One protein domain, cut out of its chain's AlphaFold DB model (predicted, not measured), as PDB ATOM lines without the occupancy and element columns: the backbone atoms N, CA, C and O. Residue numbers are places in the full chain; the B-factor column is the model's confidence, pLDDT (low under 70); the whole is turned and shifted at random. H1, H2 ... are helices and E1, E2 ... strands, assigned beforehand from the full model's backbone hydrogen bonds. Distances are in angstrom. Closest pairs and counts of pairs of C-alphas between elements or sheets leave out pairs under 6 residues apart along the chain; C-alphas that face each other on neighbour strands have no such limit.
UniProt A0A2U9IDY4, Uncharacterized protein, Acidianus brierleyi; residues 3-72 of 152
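This is residues 3 to 72 of the 152 residues of an uncharacterized protein of Acidianus brierleyi (UniProt A0A2U9IDY4). One antiparallel sheet, E4 E3 E2 E1 with short E5 added at the edge beside E1, has a single helix, H1, packed slantwise on one face over E3 and E2; beyond the helix, at the far end of the long axis, is a small separate hairpin, E6 and E7. H1 lies between the sheet and the hairpin, and residues 37 to 44 lead from E5 across to E6. The printed part has 70 residues with seven named strands and then one named helix, E1 E2 E3 E4 E5 E6 E7 H1, of the mixed class. It is compact, with a radius of gyration of the C-alphas of 11.4 A and spans of 32 by 23 by 21 A.

Find C-alpha 3 at (200.525, 197.218, 165.635), where E1, residues 3 to 6, begins. E2, residues 9 to 14, measures 17.0 A from first to last C-alpha, and E3, residues 17 to 22, measures 16.2 A. E4 is residues 25 to 27 and E5 is residues 34 to 36. Look for E6 at residues 45 to 48, starting from C-alpha 45 at (196.801, 183.117, 156.541), and for E7 at residues 51 to 54. H1, residues 59 to 70, runs 16.2 A to C-alpha 70 at (193.211, 192.664, 165.985).

Begin with the large sheet, whose strands E1 E2 E3 E4 form a meander, each strand the antiparallel neighbour of the one before. In the hairpin of E2 and E3, at 170 degrees, N 12 and O 19 are 2.9 A apart, within hydrogen-bond range. In the hairpin of E1 and E2, N 4 and O 11 are 2.8 A apart, and in that of E3 and E4, N 20 and O 27 are 2.9 A apart. At the edge, E5 and E1 meet only at a point, with C-alphas 4 and 34 facing each other at 4.0 A. H1 is on this sheet at a height of 8.2 A, over E3 and E2, slantwise to the strands at 49 degrees to E3 on the local plane. Its closest C-alphas to E3 are those of Ala 64 and Val 19, 6.1 A. Every O i to N i+4 pair of H1 is within hydrogen-bond range. Farther out, the antiparallel hairpin of E6 and E7 has N 46 and O 53 at 2.9 A, and residues 40 to 41 pair antiparallel with residues 46 to 47 of E6. The closest C-alphas of E6 and H1, those of Leu 46 and Ala 66, are 7.1 A apart; E7 and H1 are near each other. E2 and E6 are apart.

The C-alphas of Ser 23 and Glu 50 are the two farthest apart, 33.0 A. The printed part has no cut and no long link. Its mean pLDDT is 93.4, and no printed residue is under 70.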
ATOM      1  N   PHE A   3     201.784 196.535 165.399       96.88
ATOM      2  CA  PHE A   3     200.525 197.218 165.635       96.88
ATOM      3  C   PHE A   3     200.826 198.657 166.043       96.88
ATOM      4  O   PHE A   3     201.700 198.887 166.877       96.88
ATOM      5  N   CYS A   4     200.121 199.610 165.448       95.69
ATOM      6  CA  CYS A   4     200.303 201.040 165.679       95.69
ATOM      7  C   CYS A   4     199.020 201.620 166.276       95.69
ATOM      8  O   CYS A   4     197.919 201.238 165.866       95.69
ATOM      9  N   LYS A   5     199.148 202.528 167.247       94.00
ATOM     10  CA  LYS A   5     197.999 203.163 167.902       94.00
ATOM     11  C   LYS A   5     198.320 204.600 168.275       94.00
ATOM     12  O   LYS A   5     199.238 204.856 169.047       94.00
ATOM     13  N   GLU A   6     197.486 205.521 167.812       93.00
ATOM     14  CA  GLU A   6     197.646 206.943 168.100       93.00
ATOM     15  C   GLU A   6     196.290 207.649 168.097       93.00
ATOM     16  O   GLU A   6     195.542 207.552 167.128       93.00
ATOM     17  N   ASN A   7     195.960 208.372 169.174       88.88
ATOM     18  CA  ASN A   7     194.771 209.235 169.253       88.88
ATOM     19  C   ASN A   7     193.447 208.559 168.820       88.88
ATOM     20  O   ASN A   7     192.583 209.189 168.216       88.88
ATOM     21  N   GLY A   8     193.285 207.264 169.118       87.44
ATOM     22  CA  GLY A   8     192.098 206.478 168.744       87.44
ATOM     23  C   GLY A   8     192.115 205.907 167.320       87.44
ATOM     24  O   GLY A   8     191.183 205.193 166.950       87.44
ATOM     25  N   ASN A   9     193.170 206.168 166.549       94.00
ATOM     26  CA  ASN A   9     193.455 205.512 165.278       94.00
ATOM     27  C   ASN A   9     194.288 204.250 165.511       94.00
ATOM     28  O   ASN A   9     195.081 204.171 166.454       94.00
ATOM     29  N   TYR A  10     194.122 203.273 164.624       96.12
ATOM     30  CA  TYR A  10     194.796 201.978 164.711       96.12
ATOM     31  C   TYR A  10     195.412 201.611 163.375       96.12
ATOM     32  O   TYR A  10     194.815 201.882 162.339       96.12
ATOM     33  N   GLY A  11     196.561 200.949 163.376       96.50
ATOM     34  CA  GLY A  11     197.202 200.510 162.145       96.50
ATOM     35  C   GLY A  11     198.030 199.249 162.305       96.50
ATOM     36  O   GLY A  11     198.311 198.797 163.414       96.50
ATOM     37  N   ILE A  12     198.408 198.679 161.167       96.62
ATOM     38  CA  ILE A  12     199.369 197.584 161.072       96.62
ATOM     39  C   ILE A  12     200.456 197.975 160.080       96.62
ATOM     40  O   ILE A  12     200.156 198.434 158.977       96.62
ATOM     41  N   GLU A  13     201.704 197.712 160.462       95.06
ATOM     42  CA  GLU A  13     202.862 197.718 159.571       95.06
ATOM     43  C   GLU A  13     203.347 196.279 159.349       95.06
ATOM     44  O   GLU A  13     203.591 195.516 160.294       95.06
ATOM     45  N   PHE A  14     203.534 195.917 158.080       94.69
ATOM     46  CA  PHE A  14     204.109 194.637 157.679       94.69
ATOM     47  C   PHE A  14     205.008 194.807 156.450       94.69
ATOM     48  O   PHE A  14     204.537 195.177 155.375       94.69
ATOM     49  N   ASN A  15     206.307 194.525 156.598       91.75
ATOM     50  CA  ASN A  15     207.307 194.625 155.525       91.75
ATOM     51  C   ASN A  15     207.236 195.961 154.755       91.75
ATOM     52  O   ASN A  15     207.217 195.975 153.526       91.75
ATOM     53  N   GLY A  16     207.110 197.082 155.477       90.94
ATOM     54  CA  GLY A  16     206.997 198.426 154.893       90.94
ATOM     55  C   GLY A  16     205.648 198.753 154.237       90.94
ATOM     56  O   GLY A  16     205.513 199.816 153.638       90.94
ATOM     57  N   ASN A  17     204.651 197.868 154.337       93.25
ATOM     58  CA  ASN A  17     203.274 198.132 153.922       93.25
ATOM     59  C   ASN A  17     202.431 198.510 155.137       93.25
ATOM     60  O   ASN A  17     202.567 197.901 156.198       93.25
ATOM     61  N   TYR A  18     201.525 199.464 154.946       94.75
ATOM     62  CA  TYR A  18     200.707 200.020 156.016       94.75
ATOM     63  C   TYR A  18     199.231 199.886 155.693       94.75
ATOM     64  O   TYR A  18     198.812 200.064 154.547       94.75
ATOM     65  N   VAL A  19     198.444 199.615 156.724       96.38
ATOM     66  CA  VAL A  19     197.006 199.848 156.705       96.38
ATOM     67  C   VAL A  19     196.612 200.509 158.013       96.38
ATOM     68  O   VAL A  19     197.104 200.132 159.077       96.38
ATOM     69  N   SER A  20     195.718 201.479 157.938       96.06
ATOM     70  CA  SER A  20     195.277 202.261 159.082       96.06
ATOM     71  C   SER A  20     193.769 202.453 159.062       96.06
ATOM     72  O   SER A  20     193.144 202.532 158.007       96.06
ATOM     73  N   LEU A  21     193.174 202.502 160.248       95.38
ATOM     74  CA  LEU A  21     191.790 202.857 160.501       95.38
ATOM     75  C   LEU A  21     191.784 204.220 161.189       95.38
ATOM     76  O   LEU A  21     192.087 204.319 162.380       95.38
ATOM     77  N   ILE A  22     191.439 205.255 160.428       92.94
ATOM     78  CA  ILE A  22     191.420 206.648 160.883       92.94
ATOM     79  C   ILE A  22     190.000 207.170 160.743       92.94
ATOM     80  O   ILE A  22     189.423 207.144 159.654       92.94
ATOM     81  N   SER A  23     189.403 207.612 161.853       89.06
ATOM     82  CA  SER A  23     188.005 208.082 161.878       89.06
ATOM     83  C   SER A  23     187.019 207.103 161.203       89.06
ATOM     84  O   SER A  23     186.108 207.507 160.480       89.06
ATOM     85  N   GLY A  24     187.236 205.794 161.386       86.75
ATOM     86  CA  GLY A  24     186.398 204.728 160.823       86.75
ATOM     87  C   GLY A  24     186.615 204.419 159.335       86.75
ATOM     88  O   GLY A  24     185.897 203.585 158.787       86.75
ATOM     89  N   LYS A  25     187.590 205.053 158.672       92.38
ATOM     90  CA  LYS A  25     187.932 204.807 157.262       92.38
ATOM     91  C   LYS A  25     189.302 204.150 157.135       92.38
ATOM     92  O   LYS A  25     190.187 204.394 157.950       92.38
ATOM     93  N   ILE A  26     189.454 203.319 156.104       93.62
ATOM     94  CA  ILE A  26     190.706 202.614 155.817       93.62
ATOM     95  C   ILE A  26     191.613 203.498 154.964       93.62
ATOM     96  O   ILE A  26     191.194 203.969 153.906       93.62
ATOM     97  N   PHE A  27     192.861 203.643 155.394       94.12
ATOM     98  CA  PHE A  27     193.940 204.288 154.655       94.12
ATOM     99  C   PHE A  27     195.150 203.348 154.557       94.12
ATOM    100  O   PHE A  27     195.218 202.320 155.231       94.12
ATOM    101  N   PHE A  28     196.092 203.675 153.673       91.75
ATOM    102  CA  PHE A  28     197.332 202.916 153.457       91.75
ATOM    103  C   PHE A  28     198.538 203.792 153.788       91.75
ATOM    104  O   PHE A  28     199.416 204.011 152.956       91.75
ATOM    105  N   GLU A  29     198.525 204.340 154.996       91.31
ATOM    106  CA  GLU A  29     199.530 205.265 155.511       91.31
ATOM    107  C   GLU A  29     199.970 204.845 156.913       91.31
ATOM    108  O   GLU A  29     199.228 204.163 157.629       91.31
ATOM    109  N   ALA A  30     201.195 205.218 157.275       89.56
ATOM    110  CA  ALA A  30     201.753 204.921 158.582       89.56
ATOM    111  C   ALA A  30     201.044 205.736 159.674       89.56
ATOM    112  O   ALA A  30     200.636 206.873 159.449       89.56
ATOM    113  N   ILE A  31     200.924 205.133 160.853       90.06
ATOM    114  CA  ILE A  31     200.559 205.821 162.092       90.06
ATOM    115  C   ILE A  31     201.771 205.706 163.014       90.06
ATOM    116  O   ILE A  31     202.427 204.662 163.023       90.06
ATOM    117  N   ASP A  32     202.059 206.754 163.780       86.81
ATOM    118  CA  ASP A  32     203.159 206.740 164.737       86.81
ATOM    119  C   ASP A  32     202.846 205.810 165.934       86.81
ATOM    120  O   ASP A  32     201.731 205.316 166.112       86.81
ATOM    121  N   ASN A  33     203.843 205.526 166.778       92.12
ATOM    122  CA  ASN A  33     203.721 204.639 167.950       92.12
ATOM    123  C   ASN A  33     203.349 203.181 167.615       92.12
ATOM    124  O   ASN A  33     202.300 202.660 168.008       92.12
ATOM    125  N   CYS A  34     204.259 202.501 166.920       95.06
ATOM    126  CA  CYS A  34     204.148 201.082 166.601       95.06
ATOM    127  C   CYS A  34     204.949 200.203 167.574       95.06
ATOM    128  O   CYS A  34     206.058 200.552 167.977       95.06
ATOM    129  N   PHE A  35     204.428 199.017 167.887       95.69
ATOM    130  CA  PHE A  35     205.132 197.984 168.648       95.69
ATOM    131  C   PHE A  35     204.974 196.614 167.986       95.69
ATOM    132  O   PHE A  35     203.962 196.329 167.342       95.69
ATOM    133  N   GLU A  36     205.994 195.765 168.121       96.81
ATOM    134  CA  GLU A  36     205.958 194.406 167.581       96.81
ATOM    135  C   GLU A  36     204.915 193.555 168.306       96.81
ATOM    136  O   GLU A  36     204.764 193.612 169.528       96.81
ATOM    137  N   ILE A  37     204.223 192.728 167.531       97.25
ATOM    138  CA  ILE A  37     203.239 191.771 168.019       97.25
ATOM    139  C   ILE A  37     203.563 190.361 167.515       97.25
ATOM    140  O   ILE A  37     204.092 190.211 166.410       97.25
ATOM    141  N   PRO A  38     203.224 189.311 168.290       96.25
ATOM    142  CA  PRO A  38     203.521 187.914 167.966       96.25
ATOM    143  C   PRO A  38     202.529 187.352 166.934       96.25
ATOM    144  O   PRO A  38     201.857 186.348 167.171       96.25
ATOM    145  N   ILE A  39     202.385 188.053 165.812       96.69
ATOM    146  CA  ILE A  39     201.506 187.692 164.706       96.69
ATOM    147  C   ILE A  39     202.336 187.587 163.440       96.69
ATOM    148  O   ILE A  39     203.064 188.513 163.068       96.69
ATOM    149  N   GLU A  40     202.165 186.461 162.765       95.12
ATOM    150  CA  GLU A  40     202.773 186.179 161.476       95.12
ATOM    151  C   GLU A  40     201.693 186.188 160.397       95.12
ATOM    152  O   GLU A  40     200.535 185.846 160.645       95.12
ATOM    153  N   ILE A  41     202.062 186.609 159.192       92.44
ATOM    154  CA  ILE A  41     201.174 186.614 158.033       92.44
ATOM    155  C   ILE A  41     201.931 185.995 156.864       92.44
ATOM    156  O   ILE A  41     203.053 186.403 156.564       92.44
ATOM    157  N   ASP A  42     201.289 185.042 156.194       89.62
ATOM    158  CA  ASP A  42     201.677 184.581 154.864       89.62
ATOM    159  C   ASP A  42     200.653 185.063 153.814       89.62
ATOM    160  O   ASP A  42     199.752 185.859 154.094       89.62
ATOM    161  N   GLU A  43     200.777 184.605 152.567       85.56
ATOM    162  CA  GLU A  43     199.874 185.009 151.479       85.56
ATOM    163  C   GLU A  43     198.389 184.688 151.745       85.56
ATOM    164  O   GLU A  43     197.496 185.343 151.197       85.56
ATOM    165  N   ARG A  44     198.112 183.675 152.572       90.56
ATOM    166  CA  ARG A  44     196.804 183.022 152.710       90.56
ATOM    167  C   ARG A  44     196.278 183.009 154.142       90.56
ATOM    168  O   ARG A  44     195.112 182.667 154.341       90.56
ATOM    169  N   ASN A  45     197.100 183.332 155.134       95.69
ATOM    170  CA  ASN A  45     196.801 183.117 156.541       95.69
ATOM    171  C   ASN A  45     197.454 184.157 157.451       95.69
ATOM    172  O   ASN A  45     198.557 184.637 157.202       95.69
ATOM    173  N   LEU A  46     196.773 184.420 158.561       96.44
ATOM    174  CA  LEU A  46     197.323 185.027 159.763       96.44
ATOM    175  C   LEU A  46     197.526 183.929 160.807       96.44
ATOM    176  O   LEU A  46     196.638 183.090 160.995       96.44
ATOM    177  N   PHE A  47     198.658 183.963 161.501       97.62
ATOM    178  CA  PHE A  47     198.996 183.024 162.560       97.62
ATOM    179  C   PHE A  47     199.237 183.732 163.891       97.62
ATOM    180  O   PHE A  47     199.937 184.742 163.962       97.62
ATOM    181  N   TYR A  48     198.685 183.150 164.952       97.25
ATOM    182  CA  TYR A  48     199.070 183.403 166.337       97.25
ATOM    183  C   TYR A  48     199.379 182.054 166.974       97.25
ATOM    184  O   TYR A  48     198.468 181.268 167.237       97.25
ATOM    185  N   LYS A  49     200.662 181.755 167.199       94.56
ATOM    186  CA  LYS A  49     201.098 180.398 167.573       94.56
ATOM    187  C   LYS A  49     200.548 179.376 166.555       94.56
ATOM    188  O   LYS A  49     200.793 179.508 165.364       94.56
ATOM    189  N   GLU A  50     199.785 178.381 167.004       95.12
ATOM    190  CA  GLU A  50     199.159 177.360 166.149       95.12
ATOM    191  C   GLU A  50     197.752 177.743 165.643       95.12
ATOM    192  O   GLU A  50     197.159 176.993 164.861       95.12
ATOM    193  N   LEU A  51     197.189 178.876 166.083       97.75
ATOM    194  CA  LEU A  51     195.913 179.378 165.577       97.75
ATOM    195  C   LEU A  51     196.117 180.008 164.200       97.75
ATOM    196  O   LEU A  51     196.954 180.892 164.029       97.75
ATOM    197  N   ARG A  52     195.307 179.583 163.235       97.69
ATOM    198  CA  ARG A  52     195.340 180.034 161.846       97.69
ATOM    199  C   ARG A  52     194.015 180.671 161.454       97.69
ATOM    200  O   ARG A  52     192.959 180.049 161.587       97.69
ATOM    201  N   VAL A  53     194.078 181.865 160.874       97.19
ATOM    202  CA  VAL A  53     192.924 182.574 160.310       97.19
ATOM    203  C   VAL A  53     193.132 182.766 158.807       97.19
ATOM    204  O   VAL A  53     194.108 183.405 158.422       97.19
ATOM    205  N   PRO A  54     192.251 182.243 157.934       95.31
ATOM    206  CA  PRO A  54     192.372 182.450 156.493       95.31
ATOM    207  C   PRO A  54     192.232 183.927 156.101       95.31
ATOM    208  O   PRO A  54     191.420 184.665 156.672       95.31
ATOM    209  N   LEU A  55     192.979 184.335 155.078       93.75
ATOM    210  CA  LEU A  55     192.995 185.679 154.504       93.75
ATOM    211  C   LEU A  55     192.573 185.654 153.016       93.75
ATOM    212  O   LEU A  55     192.713 184.624 152.360       93.75
ATOM    213  N   PRO A  56     192.048 186.766 152.463       86.00
ATOM    214  CA  PRO A  56     191.443 186.835 151.126       86.00
ATOM    215  C   PRO A  56     192.434 186.895 149.946       86.00
ATOM    216  O   PRO A  56     192.031 187.276 148.850       86.00
ATOM    217  N   TYR A  57     193.698 186.493 150.123       79.88
ATOM    218  CA  TYR A  57     194.689 186.367 149.040       79.88
ATOM    219  C   TYR A  57     195.028 187.687 148.309       79.88
ATOM    220  O   TYR A  57     195.269 187.703 147.103       79.88
ATOM    221  N   ASN A  58     195.071 188.815 149.028       87.31
ATOM    222  CA  ASN A  58     195.549 190.105 148.508       87.31
ATOM    223  C   ASN A  58     196.211 190.895 149.638       87.31
ATOM    224  O   ASN A  58     195.553 191.133 150.638       87.31
ATOM    225  N   LEU A  59     197.459 191.359 149.488       87.50
ATOM    226  CA  LEU A  59     198.208 191.992 150.588       87.50
ATOM    227  C   LEU A  59     197.445 193.140 151.273       87.50
ATOM    228  O   LEU A  59     197.329 193.149 152.494       87.50
ATOM    229  N   LYS A  60     196.870 194.079 150.512       89.12
ATOM    230  CA  LYS A  60     196.114 195.206 151.086       89.12
ATOM    231  C   LYS A  60     194.871 194.731 151.839       89.12
ATOM    232  O   LYS A  60     194.611 195.188 152.950       89.12
ATOM    233  N   ALA A  61     194.126 193.791 151.258       90.56
ATOM    234  CA  ALA A  61     192.942 193.215 151.894       90.56
ATOM    235  C   ALA A  61     193.299 192.332 153.104       90.56
ATOM    236  O   ALA A  61     192.577 192.324 154.097       90.56
ATOM    237  N   ASN A  62     194.429 191.627 153.043       93.50
ATOM    238  CA  ASN A  62     194.986 190.796 154.103       93.50
ATOM    239  C   ASN A  62     195.360 191.663 155.305       93.50
ATOM    240  O   ASN A  62     194.954 191.342 156.417       93.50
ATOM    241  N   LEU A  63     196.061 192.780 155.083       94.19
ATOM    242  CA  LEU A  63     196.392 193.729 156.147       94.19
ATOM    243  C   LEU A  63     195.133 194.361 156.737       94.19
ATOM    244  O   LEU A  63     194.991 194.392 157.956       94.19
ATOM    245  N   ALA A  64     194.190 194.811 155.901       93.88
ATOM    246  CA  ALA A  64     192.925 195.359 156.390       93.88
ATOM    247  C   ALA A  64     192.175 194.335 157.258       93.88
ATOM    248  O   ALA A  64     191.760 194.648 158.371       93.88
ATOM    249  N   ARG A  65     192.058 193.085 156.795       95.06
ATOM    250  CA  ARG A  65     191.439 191.995 157.561       95.06
ATOM    251  C   ARG A  65     192.198 191.704 158.854       95.06
ATOM    252  O   ARG A  65     191.553 191.560 159.885       95.06
ATOM    253  N   ALA A  66     193.528 191.661 158.824       95.94
ATOM    254  CA  ALA A  66     194.349 191.510 160.022       95.94
ATOM    255  C   ALA A  66     194.060 192.628 161.033       95.94
ATOM    256  O   ALA A  66     193.874 192.342 162.213       95.94
ATOM    257  N   LEU A  67     193.915 193.877 160.574       96.19
ATOM    258  CA  LEU A  67     193.548 195.004 161.429       96.19
ATOM    259  C   LEU A  67     192.172 194.788 162.064       96.19
ATOM    260  O   LEU A  67     192.056 194.879 163.279       96.19
ATOM    261  N   PHE A  68     191.149 194.403 161.298       96.12
ATOM    262  CA  PHE A  68     189.828 194.101 161.866       96.12
ATOM    263  C   PHE A  68     189.836 192.913 162.841       96.12
ATOM    264  O   PHE A  68     189.096 192.941 163.828       96.12
ATOM    265  N   ILE A  69     190.674 191.896 162.613       96.88
ATOM    266  CA  ILE A  69     190.868 190.781 163.552       96.88
ATOM    267  C   ILE A  69     191.479 191.301 164.858       96.88
ATOM    268  O   ILE A  69     190.934 191.031 165.923       96.88
ATOM    269  N   LEU A  70     192.557 192.090 164.798       96.62
ATOM    270  CA  LEU A  70     193.211 192.664 165.985       96.62
ATOM    271  C   LEU A  70     192.349 193.716 166.700       96.62
ATOM    272  O   LEU A  70     192.455 193.911 167.909       96.62
ATOM    273  N   LEU A  71     191.418 194.346 165.987       95.94
ATOM    274  CA  LEU A  71     190.366 195.178 166.569       95.94
ATOM    275  C   LEU A  71     189.144 194.372 167.030       95.94
ATOM    276  O   LEU A  71     188.216 194.941 167.599       95.94
ATOM    277  N   GLY A  72     189.149 193.048 166.842       96.50
ATOM    278  CA  GLY A  72     188.084 192.120 167.228       96.50
ATOM    279  C   GLY A  72     186.709 192.490 166.693       96.50
ATOM    280  O   GLY A  72     185.701 192.206 167.336       96.50
TER     281      GLY A  72